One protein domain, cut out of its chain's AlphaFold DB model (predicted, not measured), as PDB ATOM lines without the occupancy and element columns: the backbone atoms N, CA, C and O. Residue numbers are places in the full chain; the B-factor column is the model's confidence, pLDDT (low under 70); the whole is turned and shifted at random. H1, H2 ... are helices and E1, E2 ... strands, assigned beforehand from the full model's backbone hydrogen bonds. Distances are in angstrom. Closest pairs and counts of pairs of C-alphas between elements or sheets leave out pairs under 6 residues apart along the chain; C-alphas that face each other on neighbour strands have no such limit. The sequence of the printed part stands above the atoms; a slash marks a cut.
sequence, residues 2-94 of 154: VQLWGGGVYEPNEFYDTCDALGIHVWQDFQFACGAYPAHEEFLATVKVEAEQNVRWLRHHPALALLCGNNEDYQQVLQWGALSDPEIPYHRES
ATOM      1  N   VAL A   2      62.297   1.974 -14.230       97.62
ATOM      2  CA  VAL A   2      63.506   2.574 -14.798       97.62
ATOM      3  C   VAL A   2      63.471   4.073 -14.513       97.62
ATOM      4  O   VAL A   2      62.419   4.693 -14.666       97.62
ATOM      5  N   GLN A   3      64.590   4.629 -14.058       97.56
ATOM      6  CA  GLN A   3      64.761   6.069 -13.906       97.56
ATOM      7  C   GLN A   3      65.452   6.615 -15.153       97.56
ATOM      8  O   GLN A   3      66.525   6.139 -15.526       97.56
ATOM      9  N   LEU A   4      64.822   7.588 -15.805       97.50
ATOM     10  CA  LEU A   4      65.447   8.387 -16.850       97.50
ATOM     11  C   LEU A   4      66.138   9.577 -16.186       97.50
ATOM     12  O   LEU A   4      65.488  10.564 -15.847       97.50
ATOM     13  N   TRP A   5      67.444   9.411 -15.980       97.69
ATOM     14  CA  TRP A   5      68.332  10.338 -15.278       97.69
ATOM     15  C   TRP A   5      68.407  11.719 -15.951       97.69
ATOM     16  O   TRP A   5      68.542  11.818 -17.174       97.69
ATOM     17  N   GLY A   6      68.365  12.778 -15.139       95.75
ATOM     18  CA  GLY A   6      68.179  14.169 -15.575       95.75
ATOM     19  C   GLY A   6      69.276  14.816 -16.430       95.75
ATOM     20  O   GLY A   6      69.073  15.912 -16.928       95.75
ATOM     21  N   GLY A   7      70.439  14.210 -16.655       95.81
ATOM     22  CA  GLY A   7      71.416  14.755 -17.619       95.81
ATOM     23  C   GLY A   7      71.403  14.045 -18.975       95.81
ATOM     24  O   GLY A   7      72.372  14.146 -19.732       95.81
ATOM     25  N   GLY A   8      70.348  13.277 -19.254       94.81
ATOM     26  CA  GLY A   8      70.089  12.652 -20.545       94.81
ATOM     27  C   GLY A   8      69.230  13.525 -21.462       94.81
ATOM     28  O   GLY A   8      69.504  14.704 -21.687       94.81
ATOM     29  N   VAL A   9      68.204  12.904 -22.044       95.56
ATOM     30  CA  VAL A   9      67.146  13.561 -22.821       95.56
ATOM     31  C   VAL A   9      65.794  12.961 -22.434       95.56
ATOM     32  O   VAL A   9      65.733  11.855 -21.895       95.56
ATOM     33  N   TYR A  10      64.694  13.636 -22.772       97.06
ATOM     34  CA  TYR A  10      63.411  12.936 -22.853       97.06
ATOM     35  C   TYR A  10      63.485  11.947 -24.018       97.06
ATOM     36  O   TYR A  10      63.742  12.340 -25.158       97.06
ATOM     37  N   GLU A  11      63.287  10.667 -23.714       97.69
ATOM     38  CA  GLU A  11      63.337   9.591 -24.705       97.69
ATOM     39  C   GLU A  11      62.237   9.742 -25.781       97.69
ATOM     40  O   GLU A  11      61.310  10.537 -25.611       97.69
ATOM     41  N   PRO A  12      62.298   9.027 -26.915       96.50
ATOM     42  CA  PRO A  12      61.236   9.071 -27.916       96.50
ATOM     43  C   PRO A  12      60.030   8.202 -27.507       96.50
ATOM     44  O   PRO A  12      60.134   7.355 -26.619       96.50
ATOM     45  N   ASN A  13      58.878   8.377 -28.171       95.88
ATOM     46  CA  ASN A  13      57.632   7.653 -27.853       95.88
ATOM     47  C   ASN A  13      57.815   6.131 -27.811       95.88
ATOM     48  O   ASN A  13      57.244   5.475 -26.948       95.88
ATOM     49  N   GLU A  14      58.655   5.573 -28.685       97.75
ATOM     50  CA  GLU A  14      58.926   4.138 -28.753       97.75
ATOM     51  C   GLU A  14      59.434   3.574 -27.420       97.75
ATOM     52  O   GLU A  14      59.145   2.422 -27.088       97.75
ATOM     53  N   PHE A  15      60.166   4.374 -26.638       98.19
ATOM     54  CA  PHE A  15      60.610   3.987 -25.305       98.19
ATOM     55  C   PHE A  15      59.424   3.835 -24.345       98.19
ATOM     56  O   PHE A  15      59.288   2.795 -23.694       98.19
ATOM     57  N   TYR A  16      58.545   4.837 -24.280       98.31
ATOM     58  CA  TYR A  16      57.401   4.839 -23.362       98.31
ATOM     59  C   TYR A  16      56.330   3.842 -23.792       98.31
ATOM     60  O   TYR A  16      55.845   3.100 -22.947       98.31
ATOM     61  N   ASP A  17      56.051   3.726 -25.092       98.25
ATOM     62  CA  ASP A  17      55.162   2.701 -25.652       98.25
ATOM     63  C   ASP A  17      55.655   1.288 -25.297       98.25
ATOM     64  O   ASP A  17      54.874   0.397 -24.954       98.25
ATOM     65  N   THR A  18      56.975   1.070 -25.338       98.44
ATOM     66  CA  THR A  18      57.579  -0.203 -24.919       98.44
ATOM     67  C   THR A  18      57.429  -0.417 -23.414       98.44
ATOM     68  O   THR A  18      57.089  -1.519 -22.981       98.44
ATOM     69  N   CYS A  19      57.645   0.620 -22.603       98.50
ATOM     70  CA  CYS A  19      57.447   0.552 -21.157       98.50
ATOM     71  C   CYS A  19      55.984   0.260 -20.793       98.50
ATOM     72  O   CYS A  19      55.738  -0.584 -19.930       98.50
ATOM     73  N   ASP A  20      55.028   0.874 -21.494       98.50
ATOM     74  CA  ASP A  20      53.592   0.622 -21.359       98.50
ATOM     75  C   ASP A  20      53.270  -0.845 -21.662       98.50
ATOM     76  O   ASP A  20      52.619  -1.526 -20.867       98.50
ATOM     77  N   ALA A  21      53.776  -1.360 -22.788       98.44
ATOM     78  CA  ALA A  21      53.542  -2.737 -23.217       98.44
ATOM     79  C   ALA A  21      54.164  -3.780 -22.271       98.44
ATOM     80  O   ALA A  21      53.610  -4.867 -22.098       98.44
ATOM     81  N   LEU A  22      55.315  -3.464 -21.666       98.44
ATOM     82  CA  LEU A  22      56.041  -4.361 -20.761       98.44
ATOM     83  C   LEU A  22      55.664  -4.187 -19.282       98.44
ATOM     84  O   LEU A  22      56.101  -4.986 -18.452       98.44
ATOM     85  N   GLY A  23      54.879  -3.164 -18.934       98.12
ATOM     86  CA  GLY A  23      54.559  -2.834 -17.543       98.12
ATOM     87  C   GLY A  23      55.772  -2.344 -16.742       98.12
ATOM     88  O   GLY A  23      55.884  -2.619 -15.546       98.12
ATOM     89  N   ILE A  24      56.712  -1.650 -17.388       98.44
ATOM     90  CA  ILE A  24      57.894  -1.080 -16.733       98.44
ATOM     91  C   ILE A  24      57.580   0.360 -16.343       98.44
ATOM     92  O   ILE A  24      57.508   1.233 -17.193       98.44
ATOM     93  N   HIS A  25      57.434   0.627 -15.046       98.25
ATOM     94  CA  HIS A  25      57.242   2.000 -14.574       98.25
ATOM     95  C   HIS A  25      58.441   2.902 -14.884       98.25
ATOM     96  O   HIS A  25      59.584   2.483 -14.696       98.25
ATOM     97  N   VAL A  26      58.168   4.143 -15.271       98.38
ATOM     98  CA  VAL A  26      59.151   5.184 -15.564       98.38
ATOM     99  C   VAL A  26      59.118   6.236 -14.456       98.38
ATOM    100  O   VAL A  26      58.067   6.807 -14.157       98.38
ATOM    101  N   TRP A  27      60.279   6.471 -13.855       97.69
ATOM    102  CA  TRP A  27      60.600   7.668 -13.082       97.69
ATOM    103  C   TRP A  27      61.298   8.627 -14.048       97.69
ATOM    104  O   TRP A  27      62.370   8.310 -14.556       97.69
ATOM    105  N   GLN A  28      60.687   9.773 -14.337       97.44
ATOM    106  CA  GLN A  28      61.196  10.748 -15.301       97.44
ATOM    107  C   GLN A  28      61.740  11.982 -14.587       97.44
ATOM    108  O   GLN A  28      60.955  12.752 -14.031       97.44
ATOM    109  N   ASP A  29      63.044  12.224 -14.678       96.00
ATOM    110  CA  ASP A  29      63.621  13.500 -14.257       96.00
ATOM    111  C   ASP A  29      63.363  14.586 -15.325       96.00
ATOM    112  O   ASP A  29      63.361  14.310 -16.530       96.00
ATOM    113  N   PHE A  30      63.172  15.844 -14.925       94.12
ATOM    114  CA  PHE A  30      63.433  16.969 -15.831       94.12
ATOM    115  C   PHE A  30      64.936  17.041 -16.124       94.12
ATOM    116  O   PHE A  30      65.746  16.525 -15.354       94.12
ATOM    117  N   GLN A  31      65.313  17.657 -17.249       94.75
ATOM    118  CA  GLN A  31      66.678  17.560 -17.783       94.75
ATOM    119  C   GLN A  31      67.681  18.502 -17.081       94.75
ATOM    120  O   GLN A  31      68.308  19.365 -17.701       94.75
ATOM    121  N   PHE A  32      67.797  18.331 -15.764       92.88
ATOM    122  CA  PHE A  32      68.702  19.027 -14.861       92.88
ATOM    123  C   PHE A  32      69.479  18.001 -14.033       92.88
ATOM    124  O   PHE A  32      68.871  17.127 -13.406       92.88
ATOM    125  N   ALA A  33      70.812  18.072 -14.065       94.06
ATOM    126  CA  ALA A  33      71.651  17.160 -13.302       94.06
ATOM    127  C   ALA A  33      73.045  17.702 -12.961       94.06
ATOM    128  O   ALA A  33      73.754  18.226 -13.827       94.06
ATOM    129  N   CYS A  34      73.470  17.448 -11.720       89.81
ATOM    130  CA  CYS A  34      74.802  17.706 -11.169       89.81
ATOM    131  C   CYS A  34      75.352  19.117 -11.484       89.81
ATOM    132  O   CYS A  34      76.550  19.285 -11.751       89.81
ATOM    133  N   GLY A  35      74.494  20.137 -11.488       85.00
ATOM    134  CA  GLY A  35      74.788  21.469 -12.001       85.00
ATOM    135  C   GLY A  35      74.186  22.617 -11.191       85.00
ATOM    136  O   GLY A  35      73.278  22.471 -10.380       85.00
ATOM    137  N   ALA A  36      74.718  23.816 -11.430       85.50
ATOM    138  CA  ALA A  36      74.116  25.065 -10.978       85.50
ATOM    139  C   ALA A  36      73.538  25.785 -12.197       85.50
ATOM    140  O   ALA A  36      74.283  26.282 -13.047       85.50
ATOM    141  N   TYR A  37      72.214  25.824 -12.286       87.19
ATOM    142  CA  TYR A  37      71.513  26.400 -13.428       87.19
ATOM    143  C   TYR A  37      71.125  27.863 -13.163       87.19
ATOM    144  O   TYR A  37      70.896  28.253 -12.014       87.19
ATOM    145  N   PRO A  38      71.043  28.711 -14.204       89.31
ATOM    146  CA  PRO A  38      70.511  30.059 -14.053       89.31
ATOM    147  C   PRO A  38      69.089  30.043 -13.467       89.31
ATOM    148  O   PRO A  38      68.301  29.152 -13.752       89.31
ATOM    149  N   ALA A  39      68.734  31.063 -12.684       86.31
ATOM    150  CA  ALA A  39      67.394  31.199 -12.092       86.31
ATOM    151  C   ALA A  39      66.744  32.563 -12.386       86.31
ATOM    152  O   ALA A  39      65.790  32.968 -11.724       86.31
ATOM    153  N   HIS A  40      67.267  33.305 -13.366       87.94
ATOM    154  CA  HIS A  40      66.653  34.551 -13.820       87.94
ATOM    155  C   HIS A  40      65.404  34.269 -14.672       87.94
ATOM    156  O   HIS A  40      65.331  33.247 -15.359       87.94
ATOM    157  N   GLU A  41      64.439  35.190 -14.664       90.31
ATOM    158  CA  GLU A  41      63.097  34.996 -15.243       90.31
ATOM    159  C   GLU A  41      63.106  34.493 -16.692       90.31
ATOM    160  O   GLU A  41      62.323  33.613 -17.037       90.31
ATOM    161  N   GLU A  42      64.023  34.988 -17.526       95.12
ATOM    162  CA  GLU A  42      64.131  34.578 -18.933       95.12
ATOM    163  C   GLU A  42      64.456  33.085 -19.093       95.12
ATOM    164  O   GLU A  42      63.917  32.432 -19.981       95.12
ATOM    165  N   PHE A  43      65.277  32.525 -18.202       91.88
ATOM    166  CA  PHE A  43      65.622  31.102 -18.218       91.88
ATOM    167  C   PHE A  43      64.485  30.271 -17.631       91.88
ATOM    168  O   PHE A  43      64.076  29.274 -18.209       91.88
ATOM    169  N   LEU A  44      63.885  30.720 -16.528       90.19
ATOM    170  CA  LEU A  44      62.716  30.039 -15.962       90.19
ATOM    171  C   LEU A  44      61.548  29.979 -16.961       90.19
ATOM    172  O   LEU A  44      60.818  28.989 -17.000       90.19
ATOM    173  N   ALA A  45      61.393  30.998 -17.810       91.94
ATOM    174  CA  ALA A  45      60.407  30.996 -18.883       91.94
ATOM    175  C   ALA A  45      60.695  29.917 -19.940       91.94
ATOM    176  O   ALA A  45      59.759  29.245 -20.375       91.94
ATOM    177  N   THR A  46      61.958  29.705 -20.330       95.38
ATOM    178  CA  THR A  46      62.316  28.633 -21.279       95.38
ATOM    179  C   THR A  46      62.104  27.255 -20.661       95.38
ATOM    180  O   THR A  46      61.505  26.389 -21.293       95.38
ATOM    181  N   VAL A  47      62.505  27.082 -19.399       93.00
ATOM    182  CA  VAL A  47      62.338  25.837 -18.635       93.00
ATOM    183  C   VAL A  47      60.861  25.475 -18.471       93.00
ATOM    184  O   VAL A  47      60.470  24.327 -18.662       93.00
ATOM    185  N   LYS A  48      59.999  26.465 -18.215       90.69
ATOM    186  CA  LYS A  48      58.547  26.258 -18.165       90.69
ATOM    187  C   LYS A  48      57.978  25.772 -19.501       90.69
ATOM    188  O   LYS A  48      57.132  24.882 -19.505       90.69
ATOM    189  N   VAL A  49      58.410  26.355 -20.622       94.88
ATOM    190  CA  VAL A  49      57.944  25.936 -21.956       94.88
ATOM    191  C   VAL A  49      58.326  24.483 -22.223       94.88
ATOM    192  O   VAL A  49      57.466  23.704 -22.634       94.88
ATOM    193  N   GLU A  50      59.575  24.113 -21.943       95.19
ATOM    194  CA  GLU A  50      60.053  22.736 -22.072       95.19
ATOM    195  C   GLU A  50      59.237  21.776 -21.198       95.19
ATOM    196  O   GLU A  50      58.737  20.761 -21.687       95.19
ATOM    197  N   ALA A  51      59.053  22.104 -19.918       92.81
ATOM    198  CA  ALA A  51      58.348  21.240 -18.985       92.81
ATOM    199  C   ALA A  51      56.880  21.033 -19.374       92.81
ATOM    200  O   ALA A  51      56.395  19.902 -19.398       92.81
ATOM    201  N   GLU A  52      56.169  22.104 -19.739       91.94
ATOM    202  CA  GLU A  52      54.777  22.006 -20.184       91.94
ATOM    203  C   GLU A  52      54.638  21.176 -21.459       91.94
ATOM    204  O   GLU A  52      53.690  20.400 -21.586       91.94
ATOM    205  N   GLN A  53      55.549  21.350 -22.418       94.50
ATOM    206  CA  GLN A  53      55.546  20.556 -23.639       94.50
ATOM    207  C   GLN A  53      55.743  19.084 -23.302       94.50
ATOM    208  O   GLN A  53      54.917  18.273 -23.722       94.50
ATOM    209  N   ASN A  54      56.755  18.759 -22.492       94.88
ATOM    210  CA  ASN A  54      57.092  17.377 -22.182       94.88
ATOM    211  C   ASN A  54      56.022  16.656 -21.368       94.88
ATOM    212  O   ASN A  54      55.549  15.592 -21.762       94.88
ATOM    213  N   VAL A  55      55.525  17.282 -20.304       92.94
ATOM    214  CA  VAL A  55      54.461  16.690 -19.486       92.94
ATOM    215  C   VAL A  55      53.181  16.468 -20.298       92.94
ATOM    216  O   VAL A  55      52.495  15.464 -20.104       92.94
ATOM    217  N   ARG A  56      52.839  17.360 -21.240       92.50
ATOM    218  CA  ARG A  56      51.612  17.222 -22.045       92.50
ATOM    219  C   ARG A  56      51.587  15.971 -22.912       92.50
ATOM    220  O   ARG A  56      50.505  15.403 -23.047       92.50
ATOM    221  N   TRP A  57      52.708  15.580 -23.514       91.81
ATOM    222  CA  TRP A  57      52.746  14.376 -24.345       91.81
ATOM    223  C   TRP A  57      52.986  13.120 -23.501       91.81
ATOM    224  O   TRP A  57      52.325  12.111 -23.728       91.81
ATOM    225  N   LEU A  58      53.815  13.220 -22.457       95.00
ATOM    226  CA  LEU A  58      54.165  12.095 -21.592       95.00
ATOM    227  C   LEU A  58      53.012  11.582 -20.721       95.00
ATOM    228  O   LEU A  58      52.894  10.381 -20.493       95.00
ATOM    229  N   ARG A  59      52.127  12.469 -20.247       93.25
ATOM    230  CA  ARG A  59      51.061  12.127 -19.278       93.25
ATOM    231  C   ARG A  59      50.026  11.103 -19.758       93.25
ATOM    232  O   ARG A  59      49.156  10.716 -18.982       93.25
ATOM    233  N   HIS A  60      50.053  10.729 -21.035       94.00
ATOM    234  CA  HIS A  60      49.164   9.714 -21.593       94.00
ATOM    235  C   HIS A  60      49.727   8.291 -21.461       94.00
ATOM    236  O   HIS A  60      48.961   7.341 -21.624       94.00
ATOM    237  N   HIS A  61      51.014   8.146 -21.125       96.31
ATOM    238  CA  HIS A  61      51.665   6.855 -20.921       96.31
ATOM    239  C   HIS A  61      51.401   6.323 -19.504       96.31
ATOM    240  O   HIS A  61      51.877   6.924 -18.537       96.31
ATOM    241  N   PRO A  62      50.674   5.203 -19.329       95.81
ATOM    242  CA  PRO A  62      50.457   4.595 -18.014       95.81
ATOM    243  C   PRO A  62      51.746   4.110 -17.332       95.81
ATOM    244  O   PRO A  62      51.755   3.917 -16.116       95.81
ATOM    245  N   ALA A  63      52.831   3.899 -18.082       97.19
ATOM    246  CA  ALA A  63      54.138   3.593 -17.523       97.19
ATOM    247  C   ALA A  63      54.715   4.759 -16.713       97.19
ATOM    248  O   ALA A  63      55.462   4.503 -15.769       97.19
ATOM    249  N   LEU A  64      54.372   6.015 -17.031       97.12
ATOM    250  CA  LEU A  64      54.868   7.177 -16.299       97.12
ATOM    251  C   LEU A  64      54.312   7.191 -14.872       97.12
ATOM    252  O   LEU A  64      53.138   7.473 -14.639       97.12
ATOM    253  N   ALA A  65      55.178   6.879 -13.910       95.94
ATOM    254  CA  ALA A  65      54.800   6.675 -12.517       95.94
ATOM    255  C   ALA A  65      55.189   7.848 -11.611       95.94
ATOM    256  O   ALA A  65      54.527   8.078 -10.598       95.94
ATOM    257  N   LEU A  66      56.262   8.567 -11.953       94.00
ATOM    258  CA  LEU A  66      56.799   9.665 -11.156       94.00
ATOM    259  C   LEU A  66      57.485  10.692 -12.060       94.00
ATOM    260  O   LEU A  66      58.245  10.313 -12.949       94.00
ATOM    261  N   LEU A  67      57.238  11.978 -11.808       94.50
ATOM    262  CA  LEU A  67      58.057  13.078 -12.319       94.50
ATOM    263  C   LEU A  67      59.021  13.521 -11.220       94.50
ATOM    264  O   LEU A  67      58.612  13.608 -10.067       94.50
ATOM    265  N   CYS A  68      60.262  13.839 -11.561       92.81
ATOM    266  CA  CYS A  68      61.276  14.293 -10.619       92.81
ATOM    267  C   CYS A  68      61.931  15.585 -11.112       92.81
ATOM    268  O   CYS A  68      62.181  15.739 -12.303       92.81
ATOM    269  N   GLY A  69      62.163  16.546 -10.220       90.19
ATOM    270  CA  GLY A  69      62.618  17.885 -10.599       90.19
ATOM    271  C   GLY A  69      64.023  17.954 -11.193       90.19
ATOM    272  O   GLY A  69      64.252  18.760 -12.089       90.19
ATOM    273  N   ASN A  70      64.956  17.153 -10.684       90.69
ATOM    274  CA  ASN A  70      66.354  17.130 -11.106       90.69
ATOM    275  C   ASN A  70      67.089  15.933 -10.484       90.69
ATOM    276  O   ASN A  70      66.542  15.241  -9.617       90.69
ATOM    277  N   ASN A  71      68.346  15.763 -10.883       93.38
ATOM    278  CA  ASN A  71      69.295  14.853 -10.264       93.38
ATOM    279  C   ASN A  71      70.439  15.611  -9.566       93.38
ATOM    280  O   ASN A  71      71.276  16.219 -10.229       93.38
ATOM    281  N   GLU A  72      70.558  15.482  -8.246       90.19
ATOM    282  CA  GLU A  72      71.668  16.015  -7.439       90.19
ATOM    283  C   GLU A  72      71.930  17.523  -7.611       90.19
ATOM    284  O   GLU A  72      73.034  18.011  -7.350       90.19
ATOM    285  N   ASP A  73      70.912  18.293  -8.000       80.44
ATOM    286  CA  ASP A  73      71.000  19.745  -8.010       80.44
ATOM    287  C   ASP A  73      70.551  20.255  -6.646       80.44
ATOM    288  O   ASP A  73      69.421  20.694  -6.453       80.44
ATOM    289  N   TYR A  74      71.480  20.250  -5.687       67.88
ATOM    290  CA  TYR A  74      71.287  20.713  -4.302       67.88
ATOM    291  C   TYR A  74      70.846  22.196  -4.176       67.88
ATOM    292  O   TYR A  74      70.763  22.752  -3.075       67.88
ATOM    293  N   GLN A  75      70.603  22.878  -5.301       58.00
ATOM    294  CA  GLN A  75      69.997  24.198  -5.382       58.00
ATOM    295  C   GLN A  75      68.474  24.067  -5.476       58.00
ATOM    296  O   GLN A  75      67.913  23.588  -6.454       58.00
ATOM    297  N   GLN A  76      67.786  24.555  -4.446       53.97
ATOM    298  CA  GLN A  76      66.337  24.433  -4.304       53.97
ATOM    299  C   GLN A  76      65.572  25.154  -5.432       53.97
ATOM    300  O   GLN A  76      65.361  26.367  -5.363       53.97
ATOM    301  N   VAL A  77      65.050  24.417  -6.419       52.22
ATOM    302  CA  VAL A  77      64.030  24.935  -7.352       52.22
ATOM    303  C   VAL A  77      62.644  24.537  -6.845       52.22
ATOM    304  O   VAL A  77      61.997  23.597  -7.298       52.22
ATOM    305  N   LEU A  78      62.172  25.278  -5.845       55.56
ATOM    306  CA  LEU A  78      60.817  25.166  -5.310       55.56
ATOM    307  C   LEU A  78      59.868  26.044  -6.120       55.56
ATOM    308  O   LEU A  78      59.630  27.187  -5.731       55.56
ATOM    309  N   GLN A  79      59.341  25.560  -7.246       52.78
ATOM    310  CA  GLN A  79      58.429  26.404  -8.029       52.78
ATOM    311  C   GLN A  79      57.149  25.735  -8.514       52.78
ATOM    312  O   GLN A  79      56.175  26.455  -8.736       52.78
ATOM    313  N   TRP A  80      57.088  24.408  -8.647       53.19
ATOM    314  CA  TRP A  80      55.959  23.781  -9.337       53.19
ATOM    315  C   TRP A  80      55.147  22.847  -8.427       53.19
ATOM    316  O   TRP A  80      55.698  22.032  -7.690       53.19
ATOM    317  N   GLY A  81      53.823  23.056  -8.423       57.59
ATOM    318  CA  GLY A  81      52.830  22.188  -7.780       57.59
ATOM    319  C   GLY A  81      52.441  21.029  -8.700       57.59
ATOM    320  O   GLY A  81      53.288  20.519  -9.421       57.59
ATOM    321  N   ALA A  82      51.166  20.631  -8.719       58.78
ATOM    322  CA  ALA A  82      50.685  19.603  -9.646       58.78
ATOM    323  C   ALA A  82      51.010  19.975 -11.110       58.78
ATOM    324  O   ALA A  82      50.608  21.036 -11.593       58.78
ATOM    325  N   LEU A  83      51.759  19.108 -11.797       63.69
ATOM    326  CA  LEU A  83      52.272  19.343 -13.153       63.69
ATOM    327  C   LEU A  83      51.346  18.814 -14.256       63.69
ATOM    328  O   LEU A  83      51.470  19.214 -15.414       63.69
ATOM    329  N   SER A  84      50.414  17.925 -13.918       64.88
ATOM    330  CA  SER A  84      49.554  17.232 -14.877       64.88
ATOM    331  C   SER A  84      48.132  17.036 -14.346       64.88
ATOM    332  O   SER A  84      47.879  17.111 -13.148       64.88
ATOM    333  N   ASP A  85      47.210  16.758 -15.270       70.50
ATOM    334  CA  ASP A  85      45.858  16.253 -15.003       70.50
ATOM    335  C   ASP A  85      45.623  15.028 -15.920       70.50
ATOM    336  O   ASP A  85      45.711  15.206 -17.149       70.50
ATOM    337  N   PRO A  86      45.415  13.804 -15.379       72.00
ATOM    338  CA  PRO A  86      45.417  13.472 -13.948       72.00
ATOM    339  C   PRO A  86      46.776  13.743 -13.287       72.00
ATOM    340  O   PRO A  86      47.813  13.781 -13.956       72.00
ATOM    341  N   GLU A  87      46.761  13.975 -11.975       82.12
ATOM    342  CA  GLU A  87      47.962  14.313 -11.210       82.12
ATOM    343  C   GLU A  87      48.931  13.125 -11.183       82.12
ATOM    344  O   GLU A  87      48.617  12.053 -10.665       82.12
ATOM    345  N   ILE A  88      50.114  13.327 -11.762       85.44
ATOM    346  CA  ILE A  88      51.254  12.421 -11.648       85.44
ATOM    347  C   ILE A  88      52.047  12.883 -10.425       85.44
ATOM    348  O   ILE A  88      52.334  14.082 -10.324       85.44
ATOM    349  N   PRO A  89      52.408  11.979  -9.496       88.62
ATOM    350  CA  PRO A  89      53.219  12.352  -8.349       88.62
ATOM    351  C   PRO A  89      54.506  13.063  -8.792       88.62
ATOM    352  O   PRO A  89      55.153  12.659  -9.760       88.62
ATOM    353  N   TYR A  90      54.857  14.128  -8.075       87.88
ATOM    354  CA  TYR A  90      56.059  14.915  -8.328       87.88
ATOM    355  C   TYR A  90      57.024  14.803  -7.148       87.88
ATOM    356  O   TYR A  90      56.700  15.186  -6.019       87.88
ATOM    357  N   HIS A  91      58.213  14.285  -7.429       87.75
ATOM    358  CA  HIS A  91      59.364  14.250  -6.542       87.75
ATOM    359  C   HIS A  91      60.242  15.469  -6.808       87.75
ATOM    360  O   HIS A  91      60.407  15.896  -7.947       87.75
ATOM    361  N   ARG A  92      60.760  16.109  -5.763       84.88
ATOM    362  CA  ARG A  92      61.368  17.443  -5.928       84.88
ATOM    363  C   ARG A  92      62.754  17.391  -6.558       84.88
ATOM    364  O   ARG A  92      63.081  18.278  -7.335       84.88
ATOM    365  N   GLU A  93      63.524  16.381  -6.198       86.38
ATOM    366  CA  GLU A  93      64.911  16.139  -6.593       86.38
ATOM    367  C   GLU A  93      65.261  14.704  -6.192       86.38
ATOM    368  O   GLU A  93      64.634  14.159  -5.283       86.38
ATOM    369  N   SER A  94      66.255  14.110  -6.837       91.88
ATOM    370  CA  SER A  94      66.827  12.818  -6.454       91.88
ATOM    371  C   SER A  94      68.308  13.038  -6.140       91.88
ATOM    372  O   SER A  94      69.025  13.473  -7.043       91.88
TER     373      SER A  94
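What this domain is: This is residues 2 to 94 of the 154 residues of the protein "Glycoside hydrolase superfamily" of Crucibulum laeve (UniProt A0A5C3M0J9). A small sheet of three short parallel strands has the helix H1 by the end where its strands start, while the long helix H2 reaches far out past the other end and runs back toward the start of E3. After E3 a long stretch without a named element, residues 69 to 94, loops out and folds back, so that residues 90 to 91 pair with E3. The printed part has 93 residues with two named helices and three named strands, in the order E1 H1 E2 H2 E3; the sheet runs E1 E2 E3, parallel throughout, and the class is mixed, helices and strands, with 40 residues in named elements, under half. The whole is compact, with a radius of gyration of the C-alphas of 13.0 A, and elongated, spanning 40 by 24 by 20 A.

Where its parts are: E1 is residues 2 to 4, 6.5 A long, and begins at C-alpha 2 at (63.506, 2.574, -14.798). H1 is residues 13 to 22, 14.0 A long. E2 is residues 26 to 29, 9.5 A long. H2, residues 41 to 58, is the longest helix at 25.4 A and begins at C-alpha 41 at (63.097, 34.996, -15.243). E3 is residues 64 to 68, 11.1 A long, and ends at C-alpha 68 at (61.276, 14.293, -10.619).

How they stand to each other: E1 and E3 are the edge strands and E2 is the inner one. E1 and E2 are parallel at 23 degrees, with N 4 and O 27 within hydrogen-bond range at 2.8 A. E2 and E3 are parallel at 21 degrees, with N 68 and O 28 at 2.8 A and N 65 and O 26 at 2.9 A. E1, H1, E2 and E2, H2, E3 are strand-helix-strand units, two parallel neighbour strands with a helix between them along the chain, each with a right-handed crossover. H1 is on the sheet but only grazes it, with residues 15 to 20; its closest C-alphas to E2 are those of Cys 19 and Val 26, 7.5 A apart. H2 is not on the sheet, but only just, with 4 pairs of C-alphas within 10 A; its closest C-alphas to E3 are those of Leu 58 and Leu 64, 7.3 A apart. H1 and H2 are only just apart, their closest C-alphas at 8.1 A. In H1 and H2 every O i to N i+4 pair is within hydrogen-bond range. Residues 67 to 68 of E3 pair with residues 90 to 91, parallel.

The domain as a whole: The C-alphas farthest apart are those of Leu 22 and His 40, 40.9 A. The printed part, residues 2 to 94, has no cut. The link from E2 to H2, 11 residues, is long. The mean pLDDT of the printed part is 88.8, and residues 74 to 84 are under 70.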